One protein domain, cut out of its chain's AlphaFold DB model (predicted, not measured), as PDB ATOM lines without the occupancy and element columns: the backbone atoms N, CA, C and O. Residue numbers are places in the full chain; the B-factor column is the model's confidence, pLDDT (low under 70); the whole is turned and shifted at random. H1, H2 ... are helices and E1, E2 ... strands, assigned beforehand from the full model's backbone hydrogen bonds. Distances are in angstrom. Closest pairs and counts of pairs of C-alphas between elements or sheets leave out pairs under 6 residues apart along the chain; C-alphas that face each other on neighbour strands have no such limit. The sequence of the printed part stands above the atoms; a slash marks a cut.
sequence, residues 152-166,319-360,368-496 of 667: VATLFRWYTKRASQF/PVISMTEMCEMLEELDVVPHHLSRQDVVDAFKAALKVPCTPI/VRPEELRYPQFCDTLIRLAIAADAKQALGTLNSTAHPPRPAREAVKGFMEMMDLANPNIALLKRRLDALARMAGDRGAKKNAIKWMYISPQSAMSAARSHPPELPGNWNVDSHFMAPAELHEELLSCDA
ATOM      1  N   VAL A 152     103.879 134.942 191.879       89.19
ATOM      2  CA  VAL A 152     102.593 135.608 192.150       89.19
ATOM      3  C   VAL A 152     102.770 136.892 192.974       89.19
ATOM      4  O   VAL A 152     102.256 137.941 192.582       89.19
ATOM      5  N   ALA A 153     103.527 136.876 194.077       87.38
ATOM      6  CA  ALA A 153     103.793 138.091 194.862       87.38
ATOM      7  C   ALA A 153     104.668 139.121 194.116       87.38
ATOM      8  O   ALA A 153     104.506 140.331 194.306       87.38
ATOM      9  N   THR A 154     105.577 138.672 193.243       86.19
ATOM     10  CA  THR A 154     106.332 139.534 192.320       86.19
ATOM     11  C   THR A 154     105.397 140.153 191.285       86.19
ATOM     12  O   THR A 154     105.473 141.364 191.072       86.19
ATOM     13  N   LEU A 155     104.509 139.356 190.678       88.56
ATOM     14  CA  LEU A 155     103.523 139.824 189.705       88.56
ATOM     15  C   LEU A 155     102.622 140.904 190.318       88.56
ATOM     16  O   LEU A 155     102.577 142.019 189.799       88.56
ATOM     17  N   PHE A 156     102.002 140.617 191.467       89.50
ATOM     18  CA  PHE A 156     101.169 141.568 192.206       89.50
ATOM     19  C   PHE A 156     101.901 142.896 192.434       89.50
ATOM     20  O   PHE A 156     101.482 143.943 191.935       89.50
ATOM     21  N   ARG A 157     103.061 142.844 193.104       85.62
ATOM     22  CA  ARG A 157     103.862 144.030 193.444       85.62
ATOM     23  C   ARG A 157     104.306 144.832 192.219       85.62
ATOM     24  O   ARG A 157     104.558 146.030 192.343       85.62
ATOM     25  N   TRP A 158     104.448 144.202 191.055       85.56
ATOM     26  CA  TRP A 158     104.808 144.897 189.823       85.56
ATOM     27  C   TRP A 158     103.648 145.753 189.297       85.56
ATOM     28  O   TRP A 158     103.851 146.939 189.035       85.56
ATOM     29  N   TYR A 159     102.429 145.204 189.230       83.31
ATOM     30  CA  TYR A 159     101.247 145.950 188.775       83.31
ATOM     31  C   TYR A 159     100.824 147.042 189.770       83.31
ATOM     32  O   TYR A 159     100.642 148.187 189.351       83.31
ATOM     33  N   THR A 160     100.802 146.763 191.082       81.81
ATOM     34  CA  THR A 160     100.494 147.802 192.091       81.81
ATOM     35  C   THR A 160     101.518 148.944 192.067       81.81
ATOM     36  O   THR A 160     101.177 150.115 192.241       81.81
ATOM     37  N   LYS A 161     102.800 148.633 191.808       74.50
ATOM     38  CA  LYS A 161     103.837 149.657 191.639       74.50
ATOM     39  C   LYS A 161     103.617 150.461 190.356       74.50
ATOM     40  O   LYS A 161     103.682 151.687 190.420       74.50
ATOM     41  N   ARG A 162     103.334 149.812 189.221       63.00
ATOM     42  CA  ARG A 162     103.047 150.476 187.937       63.00
ATOM     43  C   ARG A 162     101.929 151.516 188.088       63.00
ATOM     44  O   ARG A 162     102.139 152.659 187.693       63.00
ATOM     45  N   ALA A 163     100.825 151.180 188.759       56.28
ATOM     46  CA  ALA A 163      99.745 152.125 189.065       56.28
ATOM     47  C   ALA A 163     100.238 153.361 189.849       56.28
ATOM     48  O   ALA A 163     100.007 154.501 189.441       56.28
ATOM     49  N   SER A 164     101.004 153.144 190.927       54.19
ATOM     50  CA  SER A 164     101.564 154.224 191.762       54.19
ATOM     51  C   SER A 164     102.535 155.165 191.031       54.19
ATOM     52  O   SER A 164     102.674 156.318 191.429       54.19
ATOM     53  N   GLN A 165     103.191 154.703 189.959       50.91
ATOM     54  CA  GLN A 165     104.151 155.495 189.178       50.91
ATOM     55  C   GLN A 165     103.516 156.293 188.026       50.91
ATOM     56  O   GLN A 165     104.172 157.185 187.494       50.91
ATOM     57  N   PHE A 166     102.270 155.996 187.645       44.91
ATOM     58  CA  PHE A 166     101.577 156.642 186.520       44.91
ATOM     59  C   PHE A 166     100.336 157.455 186.924       44.91
ATOM     60  O   PHE A 166      99.626 157.934 186.045       44.91
ATOM     61  N   PRO A 319     100.071 147.646 199.277       79.75
ATOM     62  CA  PRO A 319      99.937 147.597 197.828       79.75
ATOM     63  C   PRO A 319      98.579 147.009 197.440       79.75
ATOM     64  O   PRO A 319      98.226 145.907 197.855       79.75
ATOM     65  N   VAL A 320      97.844 147.743 196.606       86.44
ATOM     66  CA  VAL A 320      96.531 147.355 196.084       86.44
ATOM     67  C   VAL A 320      96.515 147.369 194.561       86.44
ATOM     68  O   VAL A 320      97.246 148.146 193.946       86.44
ATOM     69  N   ILE A 321      95.686 146.505 193.971       88.44
ATOM     70  CA  ILE A 321      95.475 146.401 192.520       88.44
ATOM     71  C   ILE A 321      94.028 146.772 192.165       88.44
ATOM     72  O   ILE A 321      93.083 146.324 192.823       88.44
ATOM     73  N   SER A 322      93.842 147.594 191.131       90.69
ATOM     74  CA  SER A 322      92.511 147.971 190.638       90.69
ATOM     75  C   SER A 322      91.930 146.953 189.648       90.69
ATOM     76  O   SER A 322      92.642 146.141 189.052       90.69
ATOM     77  N   MET A 323      90.618 147.039 189.404       92.75
ATOM     78  CA  MET A 323      89.925 146.250 188.372       92.75
ATOM     79  C   MET A 323      90.572 146.409 186.987       92.75
ATOM     80  O   MET A 323      90.647 145.455 186.211       92.75
ATOM     81  N   THR A 324      91.040 147.619 186.670       87.88
ATOM     82  CA  THR A 324      91.681 147.925 185.386       87.88
ATOM     83  C   THR A 324      93.031 147.231 185.282       87.88
ATOM     84  O   THR A 324      93.269 146.547 184.293       87.88
ATOM     85  N   GLU A 325      93.872 147.322 186.316       87.50
ATOM     86  CA  GLU A 325      95.168 146.631 186.355       87.50
ATOM     87  C   GLU A 325      95.015 145.107 186.323       87.50
ATOM     88  O   GLU A 325      95.783 144.446 185.635       87.50
ATOM     89  N   MET A 326      94.003 144.541 186.994       92.25
ATOM     90  CA  MET A 326      93.720 143.102 186.928       92.25
ATOM     91  C   MET A 326      93.349 142.659 185.503       92.25
ATOM     92  O   MET A 326      93.797 141.610 185.041       92.25
ATOM     93  N   CYS A 327      92.562 143.467 184.781       89.81
ATOM     94  CA  CYS A 327      92.267 143.217 183.369       89.81
ATOM     95  C   CYS A 327      93.528 143.347 182.503       89.81
ATOM     96  O   CYS A 327      93.802 142.457 181.705       89.81
ATOM     97  N   GLU A 328      94.305 144.424 182.662       86.56
ATOM     98  CA  GLU A 328      95.514 144.660 181.864       86.56
ATOM     99  C   GLU A 328      96.604 143.616 182.124       86.56
ATOM    100  O   GLU A 328      97.268 143.204 181.182       86.56
ATOM    101  N   MET A 329      96.738 143.118 183.354       90.75
ATOM    102  CA  MET A 329      97.624 142.004 183.694       90.75
ATOM    103  C   MET A 329      97.252 140.728 182.935       90.75
ATOM    104  O   MET A 329      98.125 140.053 182.398       90.75
ATOM    105  N   LEU A 330      95.962 140.389 182.872       89.88
ATOM    106  CA  LEU A 330      95.494 139.180 182.192       89.88
ATOM    107  C   LEU A 330      95.439 139.344 180.659       89.88
ATOM    108  O   LEU A 330      95.553 138.344 179.952       89.88
ATOM    109  N   GLU A 331      95.328 140.578 180.145       87.50
ATOM    110  CA  GLU A 331      95.595 140.931 178.738       87.50
ATOM    111  C   GLU A 331      97.102 140.804 178.405       87.50
ATOM    112  O   GLU A 331      97.459 140.265 177.365       87.50
ATOM    113  N   GLU A 332      98.007 141.275 179.274       84.38
ATOM    114  CA  GLU A 332      99.471 141.240 179.070       84.38
ATOM    115  C   GLU A 332     100.104 139.853 179.312       84.38
ATOM    116  O   GLU A 332     101.236 139.609 178.886       84.38
ATOM    117  N   LEU A 333      99.379 138.933 179.956       84.88
ATOM    118  CA  LEU A 333      99.750 137.521 180.115       84.88
ATOM    119  C   LEU A 333      99.075 136.584 179.089       84.88
ATOM    120  O   LEU A 333      99.231 135.372 179.212       84.88
ATOM    121  N   ASP A 334      98.342 137.127 178.108       85.69
ATOM    122  CA  ASP A 334      97.602 136.408 177.049       85.69
ATOM    123  C   ASP A 334      96.468 135.469 177.547       85.69
ATOM    124  O   ASP A 334      95.884 134.698 176.782       85.69
ATOM    125  N   VAL A 335      96.082 135.572 178.826       84.31
ATOM    126  CA  VAL A 335      94.981 134.801 179.444       84.31
ATOM    127  C   VAL A 335      93.609 135.293 178.961       84.31
ATOM    128  O   VAL A 335      92.680 134.501 178.765       84.31
ATOM    129  N   VAL A 336      93.475 136.604 178.756       84.06
ATOM    130  CA  VAL A 336      92.289 137.272 178.205       84.06
ATOM    131  C   VAL A 336      92.637 137.777 176.798       84.06
ATOM    132  O   VAL A 336      93.621 138.497 176.659       84.06
ATOM    133  N   PRO A 337      91.852 137.459 175.746       78.88
ATOM    134  CA  PRO A 337      90.532 136.820 175.767       78.88
ATOM    135  C   PRO A 337      90.547 135.285 175.621       78.88
ATOM    136  O   PRO A 337      89.478 134.676 175.561       78.88
ATOM    137  N   HIS A 338      91.721 134.660 175.480       82.50
ATOM    138  CA  HIS A 338      91.852 133.283 174.983       82.50
ATOM    139  C   HIS A 338      91.272 132.219 175.919       82.50
ATOM    140  O   HIS A 338      90.588 131.304 175.460       82.50
ATOM    141  N   HIS A 339      91.491 132.358 177.224       84.06
ATOM    142  CA  HIS A 339      90.950 131.448 178.230       84.06
ATOM    143  C   HIS A 339      89.793 132.101 178.983       84.06
ATOM    144  O   HIS A 339      88.720 131.512 179.090       84.06
ATOM    145  N   LEU A 340      89.927 133.356 179.406       87.69
ATOM    146  CA  LEU A 340      88.894 134.076 180.158       87.69
ATOM    147  C   LEU A 340      88.365 135.277 179.371       87.69
ATOM    148  O   LEU A 340      89.090 135.931 178.629       87.69
ATOM    149  N   SER A 341      87.075 135.573 179.522       88.69
ATOM    150  CA  SER A 341      86.501 136.837 179.067       88.69
ATOM    151  C   SER A 341      86.749 137.924 180.113       88.69
ATOM    152  O   SER A 341      86.910 137.648 181.303       88.69
ATOM    153  N   ARG A 342      86.704 139.193 179.698       88.12
ATOM    154  CA  ARG A 342      86.806 140.321 180.635       88.12
ATOM    155  C   ARG A 342      85.648 140.363 181.645       88.12
ATOM    156  O   ARG A 342      85.822 140.905 182.731       88.12
ATOM    157  N   GLN A 343      84.493 139.771 181.319       87.88
ATOM    158  CA  GLN A 343      83.379 139.651 182.262       87.88
ATOM    159  C   GLN A 343      83.701 138.661 183.389       87.88
ATOM    160  O   GLN A 343      83.430 138.970 184.543       87.88
ATOM    161  N   ASP A 344      84.359 137.539 183.076       88.50
ATOM    162  CA  ASP A 344      84.774 136.540 184.074       88.50
ATOM    163  C   ASP A 344      85.729 137.166 185.111       88.50
ATOM    164  O   ASP A 344      85.568 136.970 186.315       88.50
ATOM    165  N   VAL A 345      86.668 138.009 184.650       90.56
ATOM    166  CA  VAL A 345      87.569 138.805 185.510       90.56
ATOM    167  C   VAL A 345      86.783 139.769 186.404       90.56
ATOM    168  O   VAL A 345      87.017 139.820 187.610       90.56
ATOM    169  N   VAL A 346      85.828 140.508 185.829       91.69
ATOM    170  CA  VAL A 346      84.986 141.467 186.563       91.69
ATOM    171  C   VAL A 346      84.123 140.782 187.624       91.69
ATOM    172  O   VAL A 346      83.960 141.326 188.718       91.69
ATOM    173  N   ASP A 347      83.575 139.609 187.321       90.25
ATOM    174  CA  ASP A 347      82.722 138.845 188.229       90.25
ATOM    175  C   ASP A 347      83.541 138.232 189.381       90.25
ATOM    176  O   ASP A 347      83.167 138.390 190.545       90.25
ATOM    177  N   ALA A 348      84.700 137.625 189.090       92.00
ATOM    178  CA  ALA A 348      85.601 137.073 190.106       92.00
ATOM    179  C   ALA A 348      86.168 138.154 191.046       92.00
ATOM    180  O   ALA A 348      86.149 137.984 192.266       92.00
ATOM    181  N   PHE A 349      86.602 139.298 190.503       93.38
ATOM    182  CA  PHE A 349      87.098 140.444 191.279       93.38
ATOM    183  C   PHE A 349      85.997 141.014 192.194       93.38
ATOM    184  O   PHE A 349      86.238 141.318 193.362       93.38
ATOM    185  N   LYS A 350      84.749 141.101 191.703       92.00
ATOM    186  CA  LYS A 350      83.582 141.498 192.515       92.00
ATOM    187  C   LYS A 350      83.191 140.466 193.572       92.00
ATOM    188  O   LYS A 350      82.593 140.854 194.574       92.00
ATOM    189  N   ALA A 351      83.481 139.182 193.368       90.31
ATOM    190  CA  ALA A 351      83.308 138.167 194.402       90.31
ATOM    191  C   ALA A 351      84.366 138.344 195.506       90.31
ATOM    192  O   ALA A 351      83.995 138.495 196.669       90.31
ATOM    193  N   ALA A 352      85.646 138.459 195.140       90.44
ATOM    194  CA  ALA A 352      86.761 138.661 196.072       90.44
ATOM    195  C   ALA A 352      86.678 139.982 196.874       90.44
ATOM    196  O   ALA A 352      87.023 140.014 198.055       90.44
ATOM    197  N   LEU A 353      86.155 141.065 196.282       90.06
ATOM    198  CA  LEU A 353      85.883 142.325 196.997       90.06
ATOM    199  C   LEU A 353      84.880 142.170 198.151       90.06
ATOM    200  O   LEU A 353      84.971 142.896 199.138       90.06
ATOM    201  N   LYS A 354      83.910 141.253 198.035       88.81
ATOM    202  CA  LYS A 354      82.900 141.008 199.082       88.81
ATOM    203  C   LYS A 354      83.435 140.170 200.239       88.81
ATOM    204  O   LYS A 354      82.786 140.106 201.282       88.81
ATOM    205  N   VAL A 355      84.569 139.503 200.045       85.56
ATOM    206  CA  VAL A 355      85.185 138.666 201.068       85.56
ATOM    207  C   VAL A 355      85.773 139.571 202.157       85.56
ATOM    208  O   VAL A 355      86.584 140.448 201.845       85.56
ATOM    209  N   PRO A 356      85.387 139.401 203.435       77.62
ATOM    210  CA  PRO A 356      85.837 140.285 204.500       77.62
ATOM    211  C   PRO A 356      87.318 140.052 204.820       77.62
ATOM    212  O   PRO A 356      87.673 139.114 205.532       77.62
ATOM    213  N   CYS A 357      88.183 140.950 204.346       69.12
ATOM    214  CA  CYS A 357      89.556 141.062 204.834       69.12
ATOM    215  C   CYS A 357      89.558 141.363 206.338       69.12
ATOM    216  O   CYS A 357      89.329 142.503 206.749       69.12
ATOM    217  N   THR A 358      89.878 140.367 207.162       62.69
ATOM    218  CA  THR A 358      90.293 140.599 208.548       62.69
ATOM    219  C   THR A 358      91.539 141.492 208.536       62.69
ATOM    220  O   THR A 358      92.543 141.122 207.922       62.69
ATOM    221  N   PRO A 359      91.522 142.675 209.180       58.25
ATOM    222  CA  PRO A 359      92.693 143.543 209.212       58.25
ATOM    223  C   PRO A 359      93.816 142.842 209.984       58.25
ATOM    224  O   PRO A 359      93.654 142.507 211.159       58.25
ATOM    225  N   ILE A 360      94.953 142.606 209.322       55.62
ATOM    226  CA  ILE A 360      96.071 141.806 209.850       55.62
ATOM    227  C   ILE A 360      96.870 142.619 210.884       55.62
ATOM    228  O   ILE A 360      97.978 143.070 210.614       55.62
ATOM    229  N   VAL A 368      91.360 152.014 202.080       62.25
ATOM    230  CA  VAL A 368      91.453 151.322 200.781       62.25
ATOM    231  C   VAL A 368      90.096 151.448 200.095       62.25
ATOM    232  O   VAL A 368      89.059 151.271 200.746       62.25
ATOM    233  N   ARG A 369      90.080 151.811 198.811       74.75
ATOM    234  CA  ARG A 369      88.821 152.072 198.109       74.75
ATOM    235  C   ARG A 369      88.034 150.765 197.961       74.75
ATOM    236  O   ARG A 369      88.639 149.710 197.786       74.75
ATOM    237  N   PRO A 370      86.691 150.801 197.931       74.75
ATOM    238  CA  PRO A 370      85.862 149.604 197.735       74.75
ATOM    239  C   PRO A 370      85.989 148.960 196.334       74.75
ATOM    240  O   PRO A 370      85.210 148.075 195.993       74.75
ATOM    241  N   GLU A 371      86.950 149.407 195.520       85.19
ATOM    242  CA  GLU A 371      87.239 148.972 194.147       85.19
ATOM    243  C   GLU A 371      88.680 148.424 193.997       85.19
ATOM    244  O   GLU A 371      89.122 148.128 192.886       85.19
ATOM    245  N   GLU A 372      89.418 148.302 195.106       87.81
ATOM    246  CA  GLU A 372      90.844 147.960 195.181       87.81
ATOM    247  C   GLU A 372      91.048 146.639 195.953       87.81
ATOM    248  O   GLU A 372      90.573 146.497 197.081       87.81
ATOM    249  N   LEU A 373      91.768 145.667 195.375       89.31
ATOM    250  CA  LEU A 373      92.090 144.397 196.046       89.31
ATOM    251  C   LEU A 373      93.434 144.473 196.779       89.31
ATOM    252  O   LEU A 373      94.446 144.858 196.189       89.31
ATOM    253  N   ARG A 374      93.472 143.985 198.025       88.94
ATOM    254  CA  ARG A 374      94.722 143.633 198.730       88.94
ATOM    255  C   ARG A 374      95.240 142.264 198.266       88.94
ATOM    256  O   ARG A 374      94.476 141.456 197.734       88.94
ATOM    257  N   TYR A 375      96.509 141.951 198.541       89.44
ATOM    258  CA  TYR A 375      97.151 140.690 198.117       89.44
ATOM    259  C   TYR A 375      96.354 139.395 198.431       89.44
ATOM    260  O   TYR A 375      96.256 138.550 197.538       89.44
ATOM    261  N   PRO A 376      95.705 139.216 199.606       89.88
ATOM    262  CA  PRO A 376      94.896 138.020 199.866       89.88
ATOM    263  C   PRO A 376      93.686 137.885 198.927       89.88
ATOM    264  O   PRO A 376      93.386 136.788 198.460       89.88
ATOM    265  N   GLN A 377      93.025 139.000 198.601       91.94
ATOM    266  CA  GLN A 377      91.869 139.023 197.696       91.94
ATOM    267  C   GLN A 377      92.294 138.880 196.230       91.94
ATOM    268  O   GLN A 377      91.567 138.303 195.428       91.94
ATOM    269  N   PHE A 378      93.488 139.359 195.873       93.56
ATOM    270  CA  PHE A 378      94.110 139.074 194.579       93.56
ATOM    271  C   PHE A 378      94.357 137.567 194.402       93.56
ATOM    272  O   PHE A 378      93.971 137.009 193.377       93.56
ATOM    273  N   CYS A 379      94.897 136.884 195.420       93.12
ATOM    274  CA  CYS A 379      95.064 135.425 195.399       93.12
ATOM    275  C   CYS A 379      93.715 134.690 195.279       93.12
ATOM    276  O   CYS A 379      93.570 133.806 194.439       93.12
ATOM    277  N   ASP A 380      92.709 135.098 196.059       93.69
ATOM    278  CA  ASP A 380      91.340 134.564 195.984       93.69
ATOM    279  C   ASP A 380      90.708 134.788 194.589       93.69
ATOM    280  O   ASP A 380      90.075 133.890 194.032       93.69
ATOM    281  N   THR A 381      90.972 135.937 193.955       94.94
ATOM    282  CA  THR A 381      90.550 136.225 192.571       94.94
ATOM    283  C   THR A 381      91.236 135.298 191.566       94.94
ATOM    284  O   THR A 381      90.568 134.768 190.680       94.94
ATOM    285  N   LEU A 382      92.547 135.051 191.697       95.19
ATOM    286  CA  LEU A 382      93.274 134.115 190.828       95.19
ATOM    287  C   LEU A 382      92.754 132.675 190.961       95.19
ATOM    288  O   LEU A 382      92.609 131.997 189.946       95.19
ATOM    289  N   ILE A 383      92.409 132.226 192.173       94.44
ATOM    290  CA  ILE A 383      91.808 130.901 192.409       94.44
ATOM    291  C   ILE A 383      90.437 130.793 191.725       94.44
ATOM    292  O   ILE A 383      90.167 129.814 191.026       94.44
ATOM    293  N   ARG A 384      89.583 131.816 191.862       93.81
ATOM    294  CA  ARG A 384      88.279 131.868 191.174       93.81
ATOM    295  C   ARG A 384      88.431 131.811 189.653       93.81
ATOM    296  O   ARG A 384      87.708 131.069 188.991       93.81
ATOM    297  N   LEU A 385      89.394 132.555 189.109       93.94
ATOM    298  CA  LEU A 385      89.671 132.598 187.672       93.94
ATOM    299  C   LEU A 385      90.242 131.280 187.137       93.94
ATOM    300  O   LEU A 385      89.852 130.872 186.046       93.94
ATOM    301  N   ALA A 386      91.077 130.578 187.907       93.19
ATOM    302  CA  ALA A 386      91.574 129.252 187.547       93.19
ATOM    303  C   ALA A 386      90.435 128.240 187.348       93.19
ATOM    304  O   ALA A 386      90.366 127.560 186.323       93.19
ATOM    305  N   ILE A 387      89.495 128.188 188.299       91.69
ATOM    306  CA  ILE A 387      88.342 127.276 188.253       91.69
ATOM    307  C   ILE A 387      87.387 127.663 187.109       91.69
ATOM    308  O   ILE A 387      86.913 126.793 186.378       91.69
ATOM    309  N   ALA A 388      87.143 128.962 186.899       89.81
ATOM    310  CA  ALA A 388      86.331 129.442 185.778       89.81
ATOM    311  C   ALA A 388      86.971 129.144 184.406       89.81
ATOM    312  O   ALA A 388      86.255 128.838 183.450       89.81
ATOM    313  N   ALA A 389      88.303 129.199 184.300       89.56
ATOM    314  CA  ALA A 389      89.032 128.852 183.084       89.56
ATOM    315  C   ALA A 389      88.946 127.349 182.782       89.56
ATOM    316  O   ALA A 389      88.663 126.980 181.642       89.56
ATOM    317  N   ASP A 390      89.131 126.487 183.787       90.25
ATOM    318  CA  ASP A 390      89.071 125.030 183.624       90.25
ATOM    319  C   ASP A 390      87.667 124.544 183.227       90.25
ATOM    320  O   ASP A 390      87.509 123.859 182.214       90.25
ATOM    321  N   ALA A 391      86.623 125.009 183.925       86.38
ATOM    322  CA  ALA A 391      85.232 124.690 183.594       86.38
ATOM    323  C   ALA A 391      84.867 125.091 182.148       86.38
ATOM    324  O   ALA A 391      84.134 124.384 181.452       86.38
ATOM    325  N   LYS A 392      85.413 126.212 181.664       85.25
ATOM    326  CA  LYS A 392      85.222 126.683 180.287       85.25
ATOM    327  C   LYS A 392      86.034 125.881 179.265       85.25
ATOM    328  O   LYS A 392      85.558 125.699 178.146       85.25
ATOM    329  N   GLN A 393      87.218 125.377 179.623       85.12
ATOM    330  CA  GLN A 393      87.981 124.450 178.777       85.12
ATOM    331  C   GLN A 393      87.233 123.119 178.618       85.12
ATOM    332  O   GLN A 393      87.034 122.686 177.484       85.12
ATOM    333  N   ALA A 394      86.719 122.540 179.710       82.94
ATOM    334  CA  ALA A 394      85.881 121.340 179.662       82.94
ATOM    335  C   ALA A 394      84.684 121.525 178.705       82.94
ATOM    336  O   ALA A 394      84.495 120.739 177.776       82.94
ATOM    337  N   LEU A 395      83.942 122.632 178.835       77.75
ATOM    338  CA  LEU A 395      82.802 122.952 177.960       77.75
ATOM    339  C   LEU A 395      83.187 123.303 176.512       77.75
ATOM    340  O   LEU A 395      82.398 123.077 175.597       77.75
ATOM    341  N   GLY A 396      84.390 123.828 176.271       72.56
ATOM    342  CA  GLY A 396      84.885 124.124 174.923       72.56
ATOM    343  C   GLY A 396      85.183 122.874 174.084       72.56
ATOM    344  O   GLY A 396      85.173 122.944 172.856       72.56
ATOM    345  N   THR A 397      85.405 121.718 174.721       61.44
ATOM    346  CA  THR A 397      85.805 120.462 174.052       61.44
ATOM    347  C   THR A 397      84.649 119.619 173.494       61.44
ATOM    348  O   THR A 397      84.849 118.464 173.125       61.44
ATOM    349  N   LEU A 398      83.447 120.190 173.336       53.41
ATOM    350  CA  LEU A 398      82.233 119.498 172.854       53.41
ATOM    351  C   LEU A 398      82.376 118.727 171.520       53.41
ATOM    352  O   LEU A 398      81.588 117.819 171.267       53.41
ATOM    353  N   ASN A 399      83.378 119.042 170.691       57.03
ATOM    354  CA  ASN A 399      83.654 118.351 169.422       57.03
ATOM    355  C   ASN A 399      84.753 117.267 169.507       57.03
ATOM    356  O   ASN A 399      85.031 116.617 168.501       57.03
ATOM    357  N   SER A 400      85.406 117.074 170.658       53.16
ATOM    358  CA  SER A 400      86.499 116.105 170.830       53.16
ATOM    359  C   SER A 400      86.578 115.609 172.274       53.16
ATOM    360  O   SER A 400      87.232 116.239 173.100       53.16
ATOM    361  N   THR A 401      85.941 114.460 172.545       57.38
ATOM    362  CA  THR A 401      86.080 113.670 173.791       57.38
ATOM    363  C   THR A 401      86.117 114.524 175.060       57.38
ATOM    364  O   THR A 401      87.167 114.658 175.685       57.38
ATOM    365  N   ALA A 402      84.969 115.110 175.418       58.28
ATOM    366  CA  ALA A 402      84.850 116.028 176.547       58.28
ATOM    367  C   ALA A 402      85.463 115.448 177.834       58.28
ATOM    368  O   ALA A 402      84.945 114.486 178.408       58.28
ATOM    369  N   HIS A 403      86.568 116.045 178.277       66.19
ATOM    370  CA  HIS A 403      87.177 115.714 179.559       66.19
ATOM    371  C   HIS A 403      86.354 116.349 180.693       66.19
ATOM    372  O   HIS A 403      85.892 117.485 180.541       66.19
ATOM    373  N   PRO A 404      86.159 115.654 181.830       76.44
ATOM    374  CA  PRO A 404      85.568 116.274 183.010       76.44
ATOM    375  C   PRO A 404      86.464 117.423 183.514       76.44
ATOM    376  O   PRO A 404      87.680 117.371 183.301       76.44
ATOM    377  N   PRO A 405      85.897 118.443 184.187       78.44
ATOM    378  CA  PRO A 405      86.697 119.478 184.837       78.44
ATOM    379  C   PRO A 405      87.648 118.848 185.861       78.44
ATOM    380  O   PRO A 405      87.299 117.872 186.535       78.44
ATOM    381  N   ARG A 406      88.859 119.395 185.967       85.38
ATOM    382  CA  ARG A 406      89.905 118.872 186.852       85.38
ATOM    383  C   ARG A 406      89.601 119.183 188.323       85.38
ATOM    384  O   ARG A 406      88.934 120.179 188.609       85.38
ATOM    385  N   PRO A 407      90.137 118.397 189.279       88.69
ATOM    386  CA  PRO A 407      90.133 118.759 190.694       88.69
ATOM    387  C   PRO A 407      90.616 120.201 190.904       88.69
ATOM    388  O   PRO A 407      91.564 120.646 190.257       88.69
ATOM    389  N   ALA A 408      89.998 120.942 191.826       89.12
ATOM    390  CA  ALA A 408      90.212 122.391 191.935       89.12
ATOM    391  C   ALA A 408      91.685 122.799 192.161       89.12
ATOM    392  O   ALA A 408      92.117 123.839 191.664       89.12
ATOM    393  N   ARG A 409      92.474 121.961 192.851       90.56
ATOM    394  CA  ARG A 409      93.929 122.141 193.014       90.56
ATOM    395  C   ARG A 409      94.680 122.048 191.679       90.56
ATOM    396  O   ARG A 409      95.502 122.905 191.372       90.56
ATOM    397  N   GLU A 410      94.355 121.059 190.847       90.00
ATOM    398  CA  GLU A 410      94.946 120.899 189.510       90.00
ATOM    399  C   GLU A 410      94.543 122.034 188.560       90.00
ATOM    400  O   GLU A 410      95.361 122.468 187.749       90.00
ATOM    401  N   ALA A 411      93.319 122.559 188.686       91.06
ATOM    402  CA  ALA A 411      92.889 123.754 187.960       91.06
ATOM    403  C   ALA A 411      93.714 124.993 188.369       91.06
ATOM    404  O   ALA A 411      94.221 125.703 187.499       91.06
ATOM    405  N   VAL A 412      93.919 125.222 189.677       92.12
ATOM    406  CA  VAL A 412      94.795 126.294 190.202       92.12
ATOM    407  C   VAL A 412      96.223 126.145 189.681       92.12
ATOM    408  O   VAL A 412      96.765 127.094 189.111       92.12
ATOM    409  N   LYS A 413      96.814 124.953 189.799       91.25
ATOM    410  CA  LYS A 413      98.169 124.670 189.313       91.25
ATOM    411  C   LYS A 413      98.302 124.880 187.802       91.25
ATOM    412  O   LYS A 413      99.192 125.605 187.364       91.25
ATOM    413  N   GLY A 414      97.385 124.326 187.007       90.75
ATOM    414  CA  GLY A 414      97.369 124.497 185.551       90.75
ATOM    415  C   GLY A 414      97.191 125.957 185.112       90.75
ATOM    416  O   GLY A 414      97.693 126.350 184.061       90.75
ATOM    417  N   PHE A 415      96.531 126.788 185.924       92.81
ATOM    418  CA  PHE A 415      96.424 128.231 185.696       92.81
ATOM    419  C   PHE A 415      97.721 128.985 186.050       92.81
ATOM    420  O   PHE A 415      98.098 129.918 185.340       92.81
ATOM    421  N   MET A 416      98.462 128.557 187.081       92.44
ATOM    422  CA  MET A 416      99.810 129.082 187.359       92.44
ATOM    423  C   MET A 416     100.820 128.675 186.273       92.44
ATOM    424  O   MET A 416     101.661 129.485 185.886       92.44
ATOM    425  N   GLU A 417     100.722 127.454 185.739       90.56
ATOM    426  CA  GLU A 417     101.516 126.990 184.590       90.56
ATOM    427  C   GLU A 417     101.198 127.807 183.324       90.56
ATOM    428  O   GLU A 417     102.112 128.318 182.679       90.56
ATOM    429  N   MET A 418      99.912 128.030 183.024       88.56
ATOM    430  CA  MET A 418      99.434 128.864 181.907       88.56
ATOM    431  C   MET A 418      99.973 130.305 181.949       88.56
ATOM    432  O   MET A 418     100.267 130.881 180.903       88.56
ATOM    433  N   MET A 419     100.130 130.893 183.138       86.75
ATOM    434  CA  MET A 419     100.683 132.243 183.298       86.75
ATOM    435  C   MET A 419     102.226 132.302 183.322       86.75
ATOM    436  O   MET A 419     102.770 133.405 183.378       86.75
ATOM    437  N   ASP A 420     102.937 131.166 183.245       86.19
ATOM    438  CA  ASP A 420     104.392 131.034 183.502       86.19
ATOM    439  C   ASP A 420     104.794 131.485 184.928       86.19
ATOM    440  O   ASP A 420     105.847 132.076 185.163       86.19
ATOM    441  N   LEU A 421     103.920 131.210 185.907       84.81
ATOM    442  CA  LEU A 421     104.140 131.455 187.341       84.81
ATOM    443  C   LEU A 421     104.503 130.183 188.121       84.81
ATOM    444  O   LEU A 421     104.977 130.276 189.246       84.81
ATOM    445  N   ALA A 422     104.343 128.997 187.530       79.25
ATOM    446  CA  ALA A 422     104.830 127.742 188.112       79.25
ATOM    447  C   ALA A 422     106.374 127.620 188.103       79.25
ATOM    448  O   ALA A 422     106.940 126.701 188.695       79.25
ATOM    449  N   ASN A 423     107.072 128.537 187.424       74.44
ATOM    450  CA  ASN A 423     108.526 128.563 187.329       74.44
ATOM    451  C   ASN A 423     109.136 129.400 188.476       74.44
ATOM    452  O   ASN A 423     108.973 130.623 188.483       74.44
ATOM    453  N   PRO A 424     109.914 128.812 189.410       68.06
ATOM    454  CA  PRO A 424     110.511 129.556 190.525       68.06
ATOM    455  C   PRO A 424     111.605 130.548 190.084       68.06
ATOM    456  O   PRO A 424     112.114 131.316 190.905       68.06
ATOM    457  N   ASN A 425     111.997 130.568 188.804       70.38
ATOM    458  CA  ASN A 425     112.961 131.523 188.270       70.38
ATOM    459  C   ASN A 425     112.334 132.908 188.022       70.38
ATOM    460  O   ASN A 425     112.114 133.340 186.887       70.38
ATOM    461  N   ILE A 426     112.149 133.656 189.112       76.75
ATOM    462  CA  ILE A 426     111.633 135.035 189.137       76.75
ATOM    463  C   ILE A 426     112.412 135.982 188.187       76.75
ATOM    464  O   ILE A 426     111.879 137.009 187.763       76.75
ATOM    465  N   ALA A 427     113.662 135.674 187.812       74.31
ATOM    466  CA  ALA A 427     114.428 136.490 186.864       74.31
ATOM    467  C   ALA A 427     113.908 136.397 185.414       74.31
ATOM    468  O   ALA A 427     114.046 137.369 184.668       74.31
ATOM    469  N   LEU A 428     113.285 135.281 185.015       73.75
ATOM    470  CA  LEU A 428     112.605 135.167 183.719       73.75
ATOM    471  C   LEU A 428     111.331 136.022 183.710       73.75
ATOM    472  O   LEU A 428     111.176 136.874 182.835       73.75
ATOM    473  N   LEU A 429     110.494 135.877 184.744       80.31
ATOM    474  CA  LEU A 429     109.278 136.672 184.929       80.31
ATOM    475  C   LEU A 429     109.577 138.179 184.938       80.31
ATOM    476  O   LEU A 429     108.931 138.934 184.220       80.31
ATOM    477  N   LYS A 430     110.604 138.627 185.675       77.75
ATOM    478  CA  LYS A 430     111.037 140.037 185.677       77.75
ATOM    479  C   LYS A 430     111.420 140.531 184.280       77.75
ATOM    480  O   LYS A 430     110.980 141.605 183.891       77.75
ATOM    481  N   ARG A 431     112.159 139.741 183.489       76.94
ATOM    482  CA  ARG A 431     112.492 140.093 182.094       76.94
ATOM    483  C   ARG A 431     111.251 140.161 181.196       76.94
ATOM    484  O   ARG A 431     111.174 141.073 180.376       76.94
ATOM    485  N   ARG A 432     110.285 139.242 181.356       78.94
ATOM    486  CA  ARG A 432     108.992 139.269 180.640       78.94
ATOM    487  C   ARG A 432     108.211 140.537 180.988       78.94
ATOM    488  O   ARG A 432     107.794 141.249 180.083       78.94
ATOM    489  N   LEU A 433     108.087 140.858 182.274       82.12
ATOM    490  CA  LEU A 433     107.404 142.057 182.762       82.12
ATOM    491  C   LEU A 433     108.100 143.351 182.299       82.12
ATOM    492  O   LEU A 433     107.442 144.238 181.765       82.12
ATOM    493  N   ASP A 434     109.428 143.452 182.386       75.94
ATOM    494  CA  ASP A 434     110.172 144.620 181.889       75.94
ATOM    495  C   ASP A 434     110.036 144.800 180.364       75.94
ATOM    496  O   ASP A 434     109.998 145.932 179.874       75.94
ATOM    497  N   ALA A 435     109.936 143.707 179.598       73.56
ATOM    498  CA  ALA A 435     109.635 143.755 178.167       73.56
ATOM    499  C   ALA A 435     108.179 144.179 177.898       73.56
ATOM    500  O   ALA A 435     107.944 145.004 177.012       73.56
ATOM    501  N   LEU A 436     107.221 143.686 178.690       74.19
ATOM    502  CA  LEU A 436     105.819 144.107 178.645       74.19
ATOM    503  C   LEU A 436     105.673 145.602 178.949       74.19
ATOM    504  O   LEU A 436     105.014 146.284 178.179       74.19
ATOM    505  N   ALA A 437     106.355 146.157 179.958       72.12
ATOM    506  CA  ALA A 437     106.330 147.601 180.233       72.12
ATOM    507  C   ALA A 437     106.891 148.454 179.083       72.12
ATOM    508  O   ALA A 437     106.322 149.500 178.770       72.12
ATOM    509  N   ARG A 438     107.972 148.017 178.419       72.00
ATOM    510  CA  ARG A 438     108.502 148.710 177.227       72.00
ATOM    511  C   ARG A 438     107.475 148.692 176.097       72.00
ATOM    512  O   ARG A 438     107.085 149.747 175.604       72.00
ATOM    513  N   MET A 439     106.947 147.507 175.781       66.06
ATOM    514  CA  MET A 439     105.868 147.360 174.804       66.06
ATOM    515  C   MET A 439     104.592 148.102 175.216       66.06
ATOM    516  O   MET A 439     103.846 148.508 174.337       66.06
ATOM    517  N   ALA A 440     104.315 148.298 176.506       65.44
ATOM    518  CA  ALA A 440     103.170 149.056 177.005       65.44
ATOM    519  C   ALA A 440     103.361 150.570 176.828       65.44
ATOM    520  O   ALA A 440     102.387 151.257 176.535       65.44
ATOM    521  N   GLY A 441     104.594 151.084 176.893       62.25
ATOM    522  CA  GLY A 441     104.920 152.438 176.433       62.25
ATOM    523  C   GLY A 441     104.604 152.611 174.943       62.25
ATOM    524  O   GLY A 441     103.808 153.472 174.564       62.25
ATOM    525  N   ASP A 442     105.126 151.711 174.104       55.38
ATOM    526  CA  ASP A 442     104.899 151.720 172.648       55.38
ATOM    527  C   ASP A 442     103.426 151.466 172.262       55.38
ATOM    528  O   ASP A 442     102.925 151.988 171.259       55.38
ATOM    529  N   ARG A 443     102.713 150.645 173.045       54.09
ATOM    530  CA  ARG A 443     101.277 150.363 172.896       54.09
ATOM    531  C   ARG A 443     100.415 151.474 173.487       54.09
ATOM    532  O   ARG A 443      99.308 151.639 172.997       54.09
ATOM    533  N   GLY A 444     100.879 152.269 174.450       52.84
ATOM    534  CA  GLY A 444     100.140 153.415 174.997       52.84
ATOM    535  C   GLY A 444      99.842 154.459 173.920       52.84
ATOM    536  O   GLY A 444      98.705 154.902 173.769       52.84
ATOM    537  N   ALA A 445     100.826 154.726 173.055       46.62
ATOM    538  CA  ALA A 445     100.651 155.542 171.853       46.62
ATOM    539  C   ALA A 445      99.645 154.952 170.835       46.62
ATOM    540  O   ALA A 445      99.126 155.686 169.996       46.62
ATOM    541  N   LYS A 446      99.348 153.643 170.900       46.00
ATOM    542  CA  LYS A 446      98.504 152.908 169.934       46.00
ATOM    543  C   LYS A 446      97.112 152.528 170.471       46.00
ATOM    544  O   LYS A 446      96.157 152.575 169.702       46.00
ATOM    545  N   LYS A 447      96.946 152.218 171.769       45.34
ATOM    546  CA  LYS A 447      95.642 151.914 172.410       45.34
ATOM    547  C   LYS A 447      94.674 153.107 172.293       45.34
ATOM    548  O   LYS A 447      93.475 152.890 172.156       45.34
ATOM    549  N   ASN A 448      95.180 154.344 172.206       46.34
ATOM    550  CA  ASN A 448      94.375 155.538 171.902       46.34
ATOM    551  C   ASN A 448      93.636 155.486 170.546       46.34
ATOM    552  O   ASN A 448      92.628 156.172 170.392       46.34
ATOM    553  N   ALA A 449      94.098 154.682 169.580       39.44
ATOM    554  CA  ALA A 449      93.464 154.532 168.268       39.44
ATOM    555  C   ALA A 449      92.477 153.350 168.181       39.44
ATOM    556  O   ALA A 449      91.679 153.300 167.248       39.44
ATOM    557  N   ILE A 450      92.512 152.404 169.130       42.94
ATOM    558  CA  ILE A 450      91.692 151.180 169.106       42.94
ATOM    559  C   ILE A 450      90.812 151.140 170.355       42.94
ATOM    560  O   ILE A 450      91.052 150.410 171.317       42.94
ATOM    561  N   LYS A 451      89.769 151.969 170.322       38.47
ATOM    562  CA  LYS A 451      88.648 151.939 171.262       38.47
ATOM    563  C   LYS A 451      87.455 151.293 170.548       38.47
ATOM    564  O   LYS A 451      87.204 151.635 169.395       38.47
ATOM    565  N   TRP A 452      86.710 150.447 171.267       39.97
ATOM    566  CA  TRP A 452      85.525 149.674 170.832       39.97
ATOM    567  C   TRP A 452      85.777 148.306 170.175       39.97
ATOM    568  O   TRP A 452      86.831 148.049 169.605       39.97
ATOM    569  N   MET A 453      84.742 147.455 170.283       36.78
ATOM    570  CA  MET A 453      84.754 145.982 170.159       36.78
ATOM    571  C   MET A 453      85.560 145.322 171.305       36.78
ATOM    572  O   MET A 453      86.615 145.807 171.692       36.78
ATOM    573  N   TYR A 454      85.084 144.274 171.984       38.38
ATOM    574  CA  TYR A 454      84.135 143.230 171.571       38.38
ATOM    575  C   TYR A 454      82.837 143.136 172.400       38.38
ATOM    576  O   TYR A 454      82.672 143.775 173.435       38.38
ATOM    577  N   ILE A 455      81.908 142.317 171.892       39.38
ATOM    578  CA  ILE A 455      80.599 141.988 172.473       39.38
ATOM    579  C   ILE A 455      80.732 140.839 173.491       39.38
ATOM    580  O   ILE A 455      81.601 139.980 173.362       39.38
ATOM    581  N   SER A 456      79.850 140.828 174.493       41.97
ATOM    582  CA  SER A 456      79.783 139.817 175.555       41.97
ATOM    583  C   SER A 456      79.144 138.492 175.095       41.97
ATOM    584  O   SER A 456      77.999 138.513 174.632       41.97
ATOM    585  N   PRO A 457      79.815 137.335 175.266       45.19
ATOM    586  CA  PRO A 457      79.162 136.051 175.500       45.19
ATOM    587  C   PRO A 457      78.834 135.878 176.997       45.19
ATOM    588  O   PRO A 457      79.443 136.510 177.859       45.19
ATOM    589  N   GLN A 458      77.884 135.000 177.328       51.38
ATOM    590  CA  GLN A 458      77.471 134.761 178.718       51.38
ATOM    591  C   GLN A 458      78.647 134.282 179.598       51.38
ATOM    592  O   GLN A 458      79.411 133.405 179.197       51.38
ATOM    593  N   SER A 459      78.777 134.884 180.788       55.22
ATOM    594  CA  SER A 459      79.901 134.712 181.730       55.22
ATOM    595  C   SER A 459      80.143 133.242 182.092       55.22
ATOM    596  O   SER A 459      79.223 132.546 182.532       55.22
ATOM    597  N   ALA A 460      81.390 132.782 181.962       58.88
ATOM    598  CA  ALA A 460      81.823 131.419 182.269       58.88
ATOM    599  C   ALA A 460      81.680 131.078 183.759       58.88
ATOM    600  O   ALA A 460      81.495 129.912 184.103       58.88
ATOM    601  N   MET A 461      81.635 132.088 184.637       62.78
ATOM    602  CA  MET A 461      81.219 131.934 186.039       62.78
ATOM    603  C   MET A 461      79.858 131.230 186.146       62.78
ATOM    604  O   MET A 461      79.664 130.364 186.994       62.78
ATOM    605  N   SER A 462      78.924 131.535 185.237       62.19
ATOM    606  CA  SER A 462      77.587 130.922 185.219       62.19
ATOM    607  C   SER A 462      77.616 129.442 184.835       62.19
ATOM    608  O   SER A 462      76.697 128.711 185.189       62.19
ATOM    609  N   ALA A 463      78.670 129.003 184.146       59.34
ATOM    610  CA  ALA A 463      78.894 127.612 183.777       59.34
ATOM    611  C   ALA A 463      79.678 126.847 184.863       59.34
ATOM    612  O   ALA A 463      79.348 125.707 185.179       59.34
ATOM    613  N   ALA A 464      80.626 127.507 185.539       58.44
ATOM    614  CA  ALA A 464      81.282 126.967 186.734       58.44
ATOM    615  C   ALA A 464      80.288 126.663 187.880       58.44
ATOM    616  O   ALA A 464      80.552 125.804 188.718       58.44
ATOM    617  N   ARG A 465      79.109 127.308 187.897       63.53
ATOM    618  CA  ARG A 465      78.008 126.986 188.827       63.53
ATOM    619  C   ARG A 465      77.369 125.611 188.609       63.53
ATOM    620  O   ARG A 465      76.820 125.080 189.570       63.53
ATOM    621  N   SER A 466      77.376 125.051 187.393       53.38
ATOM    622  CA  SER A 466      76.706 123.766 187.113       53.38
ATOM    623  C   SER A 466      77.611 122.546 187.288       53.38
ATOM    624  O   SER A 466      77.101 121.440 187.451       53.38
ATOM    625  N   HIS A 467      78.932 122.741 187.288       51.88
ATOM    626  CA  HIS A 467      79.928 121.687 187.489       51.88
ATOM    627  C   HIS A 467      81.028 122.158 188.454       51.88
ATOM    628  O   HIS A 467      82.119 122.512 188.006       51.88
ATOM    629  N   PRO A 468      80.765 122.187 189.775       54.94
ATOM    630  CA  PRO A 468      81.827 122.398 190.747       54.94
ATOM    631  C   PRO A 468      82.797 121.201 190.704       54.94
ATOM    632  O   PRO A 468      82.346 120.068 190.894       54.94
ATOM    633  N   PRO A 469      84.109 121.405 190.478       59.00
ATOM    634  CA  PRO A 469      85.091 120.368 190.774       59.00
ATOM    635  C   PRO A 469      85.084 120.082 192.282       59.00
ATOM    636  O   PRO A 469      84.734 120.958 193.075       59.00
ATOM    637  N   GLU A 470      85.434 118.859 192.683       59.72
ATOM    638  CA  GLU A 470      85.232 118.387 194.061       59.72
ATOM    639  C   GLU A 470      85.935 119.287 195.094       59.72
ATOM    640  O   GLU A 470      87.154 119.472 195.069       59.72
ATOM    641  N   LEU A 471      85.133 119.881 195.982       62.66
ATOM    642  CA  LEU A 471      85.524 120.933 196.919       62.66
ATOM    643  C   LEU A 471      84.801 120.749 198.267       62.66
ATOM    644  O   LEU A 471      83.644 120.314 198.280       62.66
ATOM    645  N   PRO A 472      85.436 121.101 199.403       55.50
ATOM    646  CA  PRO A 472      84.781 121.064 200.707       55.50
ATOM    647  C   PRO A 472      83.572 122.015 200.751       55.50
ATOM    648  O   PRO A 472      83.548 123.066 200.109       55.50
ATOM    649  N   GLY A 473      82.539 121.596 201.486       66.31
ATOM    650  CA  GLY A 473      81.153 122.015 201.258       66.31
ATOM    651  C   GLY A 473      80.862 123.522 201.267       66.31
ATOM    652  O   GLY A 473      81.440 124.300 202.022       66.31
ATOM    653  N   ASN A 474      79.861 123.901 200.467       68.31
ATOM    654  CA  ASN A 474      79.264 125.239 200.328       68.31
ATOM    655  C   ASN A 474      80.145 126.361 199.742       68.31
ATOM    656  O   ASN A 474      79.597 127.429 199.453       68.31
ATOM    657  N   TRP A 475      81.446 126.165 199.504       81.94
ATOM    658  CA  TRP A 475      82.229 127.150 198.746       81.94
ATOM    659  C   TRP A 475      81.995 127.020 197.233       81.94
ATOM    660  O   TRP A 475      81.914 125.920 196.694       81.94
ATOM    661  N   ASN A 476      81.905 128.155 196.535       81.62
ATOM    662  CA  ASN A 476      81.901 128.216 195.072       81.62
ATOM    663  C   ASN A 476      82.500 129.538 194.561       81.62
ATOM    664  O   ASN A 476      82.766 130.461 195.336       81.62
ATOM    665  N   VAL A 477      82.669 129.643 193.240       82.06
ATOM    666  CA  VAL A 477      83.355 130.762 192.570       82.06
ATOM    667  C   VAL A 477      82.678 132.128 192.813       82.06
ATOM    668  O   VAL A 477      83.362 133.148 192.877       82.06
ATOM    669  N   ASP A 478      81.362 132.169 193.042       82.69
ATOM    670  CA  ASP A 478      80.595 133.387 193.370       82.69
ATOM    671  C   ASP A 478      80.517 133.704 194.878       82.69
ATOM    672  O   ASP A 478      80.064 134.786 195.277       82.69
ATOM    673  N   SER A 479      80.892 132.750 195.733       83.31
ATOM    674  CA  SER A 479      80.628 132.801 197.173       83.31
ATOM    675  C   SER A 479      81.359 133.955 197.859       83.31
ATOM    676  O   SER A 479      82.436 134.375 197.441       83.31
ATOM    677  N   HIS A 480      80.770 134.493 198.928       84.69
ATOM    678  CA  HIS A 480      81.289 135.680 199.628       84.69
ATOM    679  C   HIS A 480      82.270 135.308 200.761       84.69
ATOM    680  O   HIS A 480      82.531 136.098 201.665       84.69
ATOM    681  N   PHE A 481      82.814 134.091 200.696       85.88
ATOM    682  CA  PHE A 481      83.837 133.543 201.583       85.88
ATOM    683  C   PHE A 481      85.156 133.396 200.808       85.88
ATOM    684  O   PHE A 481      85.122 133.207 199.587       85.88
ATOM    685  N   MET A 482      86.300 133.452 201.503       86.25
ATOM    686  CA  MET A 482      87.596 133.094 200.903       86.25
ATOM    687  C   MET A 482      87.546 131.673 200.340       86.25
ATOM    688  O   MET A 482      86.848 130.817 200.890       86.25
ATOM    689  N   ALA A 483      88.313 131.423 199.282       88.69
ATOM    690  CA  ALA A 483      88.633 130.071 198.845       88.69
ATOM    691  C   ALA A 483      89.146 129.202 200.016       88.69
ATOM    692  O   ALA A 483      89.797 129.727 200.929       88.69
ATOM    693  N   PRO A 484      88.877 127.879 200.016       90.81
ATOM    694  CA  PRO A 484      89.413 126.969 201.021       90.81
ATOM    695  C   PRO A 484      90.927 127.132 201.172       90.81
ATOM    696  O   PRO A 484      91.630 127.312 200.175       90.81
ATOM    697  N   ALA A 485      91.428 127.042 202.408       88.00
ATOM    698  CA  ALA A 485      92.847 127.247 202.717       88.00
ATOM    699  C   ALA A 485      93.762 126.388 201.829       88.00
ATOM    700  O   ALA A 485      94.760 126.884 201.328       88.00
ATOM    701  N   GLU A 486      93.342 125.160 201.523       90.50
ATOM    702  CA  GLU A 486      93.996 124.231 200.596       90.50
ATOM    703  C   GLU A 486      94.285 124.812 199.197       90.50
ATOM    704  O   GLU A 486      95.319 124.507 198.611       90.50
ATOM    705  N   LEU A 487      93.395 125.649 198.645       92.12
ATOM    706  CA  LEU A 487      93.606 126.288 197.337       92.12
ATOM    707  C   LEU A 487      94.542 127.497 197.439       92.12
ATOM    708  O   LEU A 487      95.281 127.786 196.499       92.12
ATOM    709  N   HIS A 488      94.524 128.191 198.580       90.56
ATOM    710  CA  HIS A 488      95.513 129.221 198.884       90.56
ATOM    711  C   HIS A 488      96.896 128.607 199.117       90.56
ATOM    712  O   HIS A 488      97.869 129.165 198.630       90.56
ATOM    713  N   GLU A 489      96.996 127.458 199.785       88.88
ATOM    714  CA  GLU A 489      98.239 126.700 199.943       88.88
ATOM    715  C   GLU A 489      98.758 126.180 198.597       88.88
ATOM    716  O   GLU A 489      99.941 126.336 198.319       88.88
ATOM    717  N   GLU A 490      97.894 125.653 197.721       91.38
ATOM    718  CA  GLU A 490      98.282 125.233 196.365       91.38
ATOM    719  C   GLU A 490      98.811 126.423 195.537       91.38
ATOM    720  O   GLU A 490      99.912 126.348 194.990       91.38
ATOM    721  N   LEU A 491      98.099 127.559 195.506       90.94
ATOM    722  CA  LEU A 491      98.554 128.774 194.813       90.94
ATOM    723  C   LEU A 491      99.856 129.324 195.416       90.94
ATOM    724  O   LEU A 491     100.779 129.690 194.686       90.94
ATOM    725  N   LEU A 492      99.956 129.367 196.747       88.38
ATOM    726  CA  LEU A 492     101.145 129.847 197.449       88.38
ATOM    727  C   LEU A 492     102.300 128.836 197.414       88.38
ATOM    728  O   LEU A 492     103.430 129.227 197.689       88.38
ATOM    729  N   SER A 493     102.075 127.582 197.002       86.75
ATOM    730  CA  SER A 493     103.145 126.619 196.716       86.75
ATOM    731  C   SER A 493     103.924 126.977 195.445       86.75
ATOM    732  O   SER A 493     105.125 126.728 195.375       86.75
ATOM    733  N   CYS A 494     103.297 127.655 194.475       78.38
ATOM    734  CA  CYS A 494     104.019 128.275 193.358       78.38
ATOM    735  C   CYS A 494     104.838 129.491 193.825       78.38
ATOM    736  O   CYS A 494     105.923 129.746 193.304       78.38
ATOM    737  N   ASP A 495     104.358 130.201 194.853       75.69
ATOM    738  CA  ASP A 495     105.095 131.278 195.529       75.69
ATOM    739  C   ASP A 495     106.130 130.776 196.552       75.69
ATOM    740  O   ASP A 495     106.971 131.558 197.009       75.69
ATOM    741  N   ALA A 496     106.134 129.476 196.866       69.69
ATOM    742  CA  ALA A 496     107.139 128.826 197.692       69.69
ATOM    743  C   ALA A 496     108.443 128.678 196.898       69.69
ATOM    744  O   ALA A 496     108.774 127.621 196.363       69.69
TER     745      ALA A 496
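What this domain is: This is residues 152 to 166, 319 to 360 and 368 to 496 of the 667 residues of an uncharacterized protein of Chlamydomonas eustigma (UniProt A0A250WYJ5). A cluster of crossed helices is built round one long helix, H4, with the helical hairpin H2 and H3 on one side, H3 packing on H4, and the side-by-side helices H5 and H8 crossing H4 on another. Near the beginning of H4, H1 packs on a tiny two-stranded sheet, E1 and E2; H6 lies at the periphery, and a long stretch runs from it to the short H7, which packs on H3 and H4. The printed part has 186 residues, with eight named helices and two named strands in the order H1 E1 H2 H3 E2 H4 H5 H6 H7 H8; the sheet, E1 - E2, is antiparallel and the class is mostly helix. The whole is compact, with a radius of gyration of the C-alphas of 16.4 A and spans of 45 by 44 by 34 A.

Where its parts are: H1, residues 152 to 166, begins at C-alpha 152 (102.593, 135.608, 192.150) and is 21.8 A long. E1 is residues 320 to 322, H2 residues 323 to 332 and H3 residues 342 to 354, 18.9 A long. E2 is residues 372 to 374. H4, residues 375 to 396, runs 31.0 A from C-alpha 375 (97.151, 140.690, 198.117). H5 is residues 408 to 418. H6, residues 426 to 447, is 28.6 A long with a kink of 39 degrees near residue 441. H7 is residues 461 to 464, and H8, residues 485 to 495, ends at C-alpha 495 (105.095, 131.278, 195.529).

How they stand to each other: The hub, H4, touches five helices. H3 touches it at a steep tilt of 40 degrees, opposite ways, with the C-alphas of Ala 352 and Gln 377 closest at 5.4 A. H5 touches it about perpendicular, at 87 degrees, with C-alphas 386 and 412 closest at 5.1 A. H5 and H8 touch at a shallow tilt of 21 degrees, the same way, C-alphas 409 and 487 being closest at 6.0 A. H7 touches H4, with C-alphas 391 and 464 closest at 5.5 A. Antiparallel E1 and E2 have N 321 and O 373 within hydrogen-bond range at 3.0 A. C-alphas 160 of H1 and 321 of E1 are their closest, 5.2 A apart. H6 is close to but not clearly touching H2, with C-alphas 332 and 436 closest at 7.0 A. Every O i to N i+4 pair is within hydrogen-bond range in H1, H2, H4 and H5, but 8 of 9 in H3, 16 of 18 in H6 and 5 of 7 in H8; H7 is too short for such a pair.

The domain as a whole: The two C-alphas farthest apart, those of Ala 445 and Gly 473, are 48.7 A apart. Residues 167 to 318 and 361 to 367 are not printed, with C-alpha gaps of 14.6 A and 13.9 A across the cuts. The links H4 to H5, H6 to H7 and H7 to H8 are long. Residues 396 to 401 and 441 to 453 stand free. The mean pLDDT of the printed part is 76.8; 55 residues are under 70, among them 439 to 474.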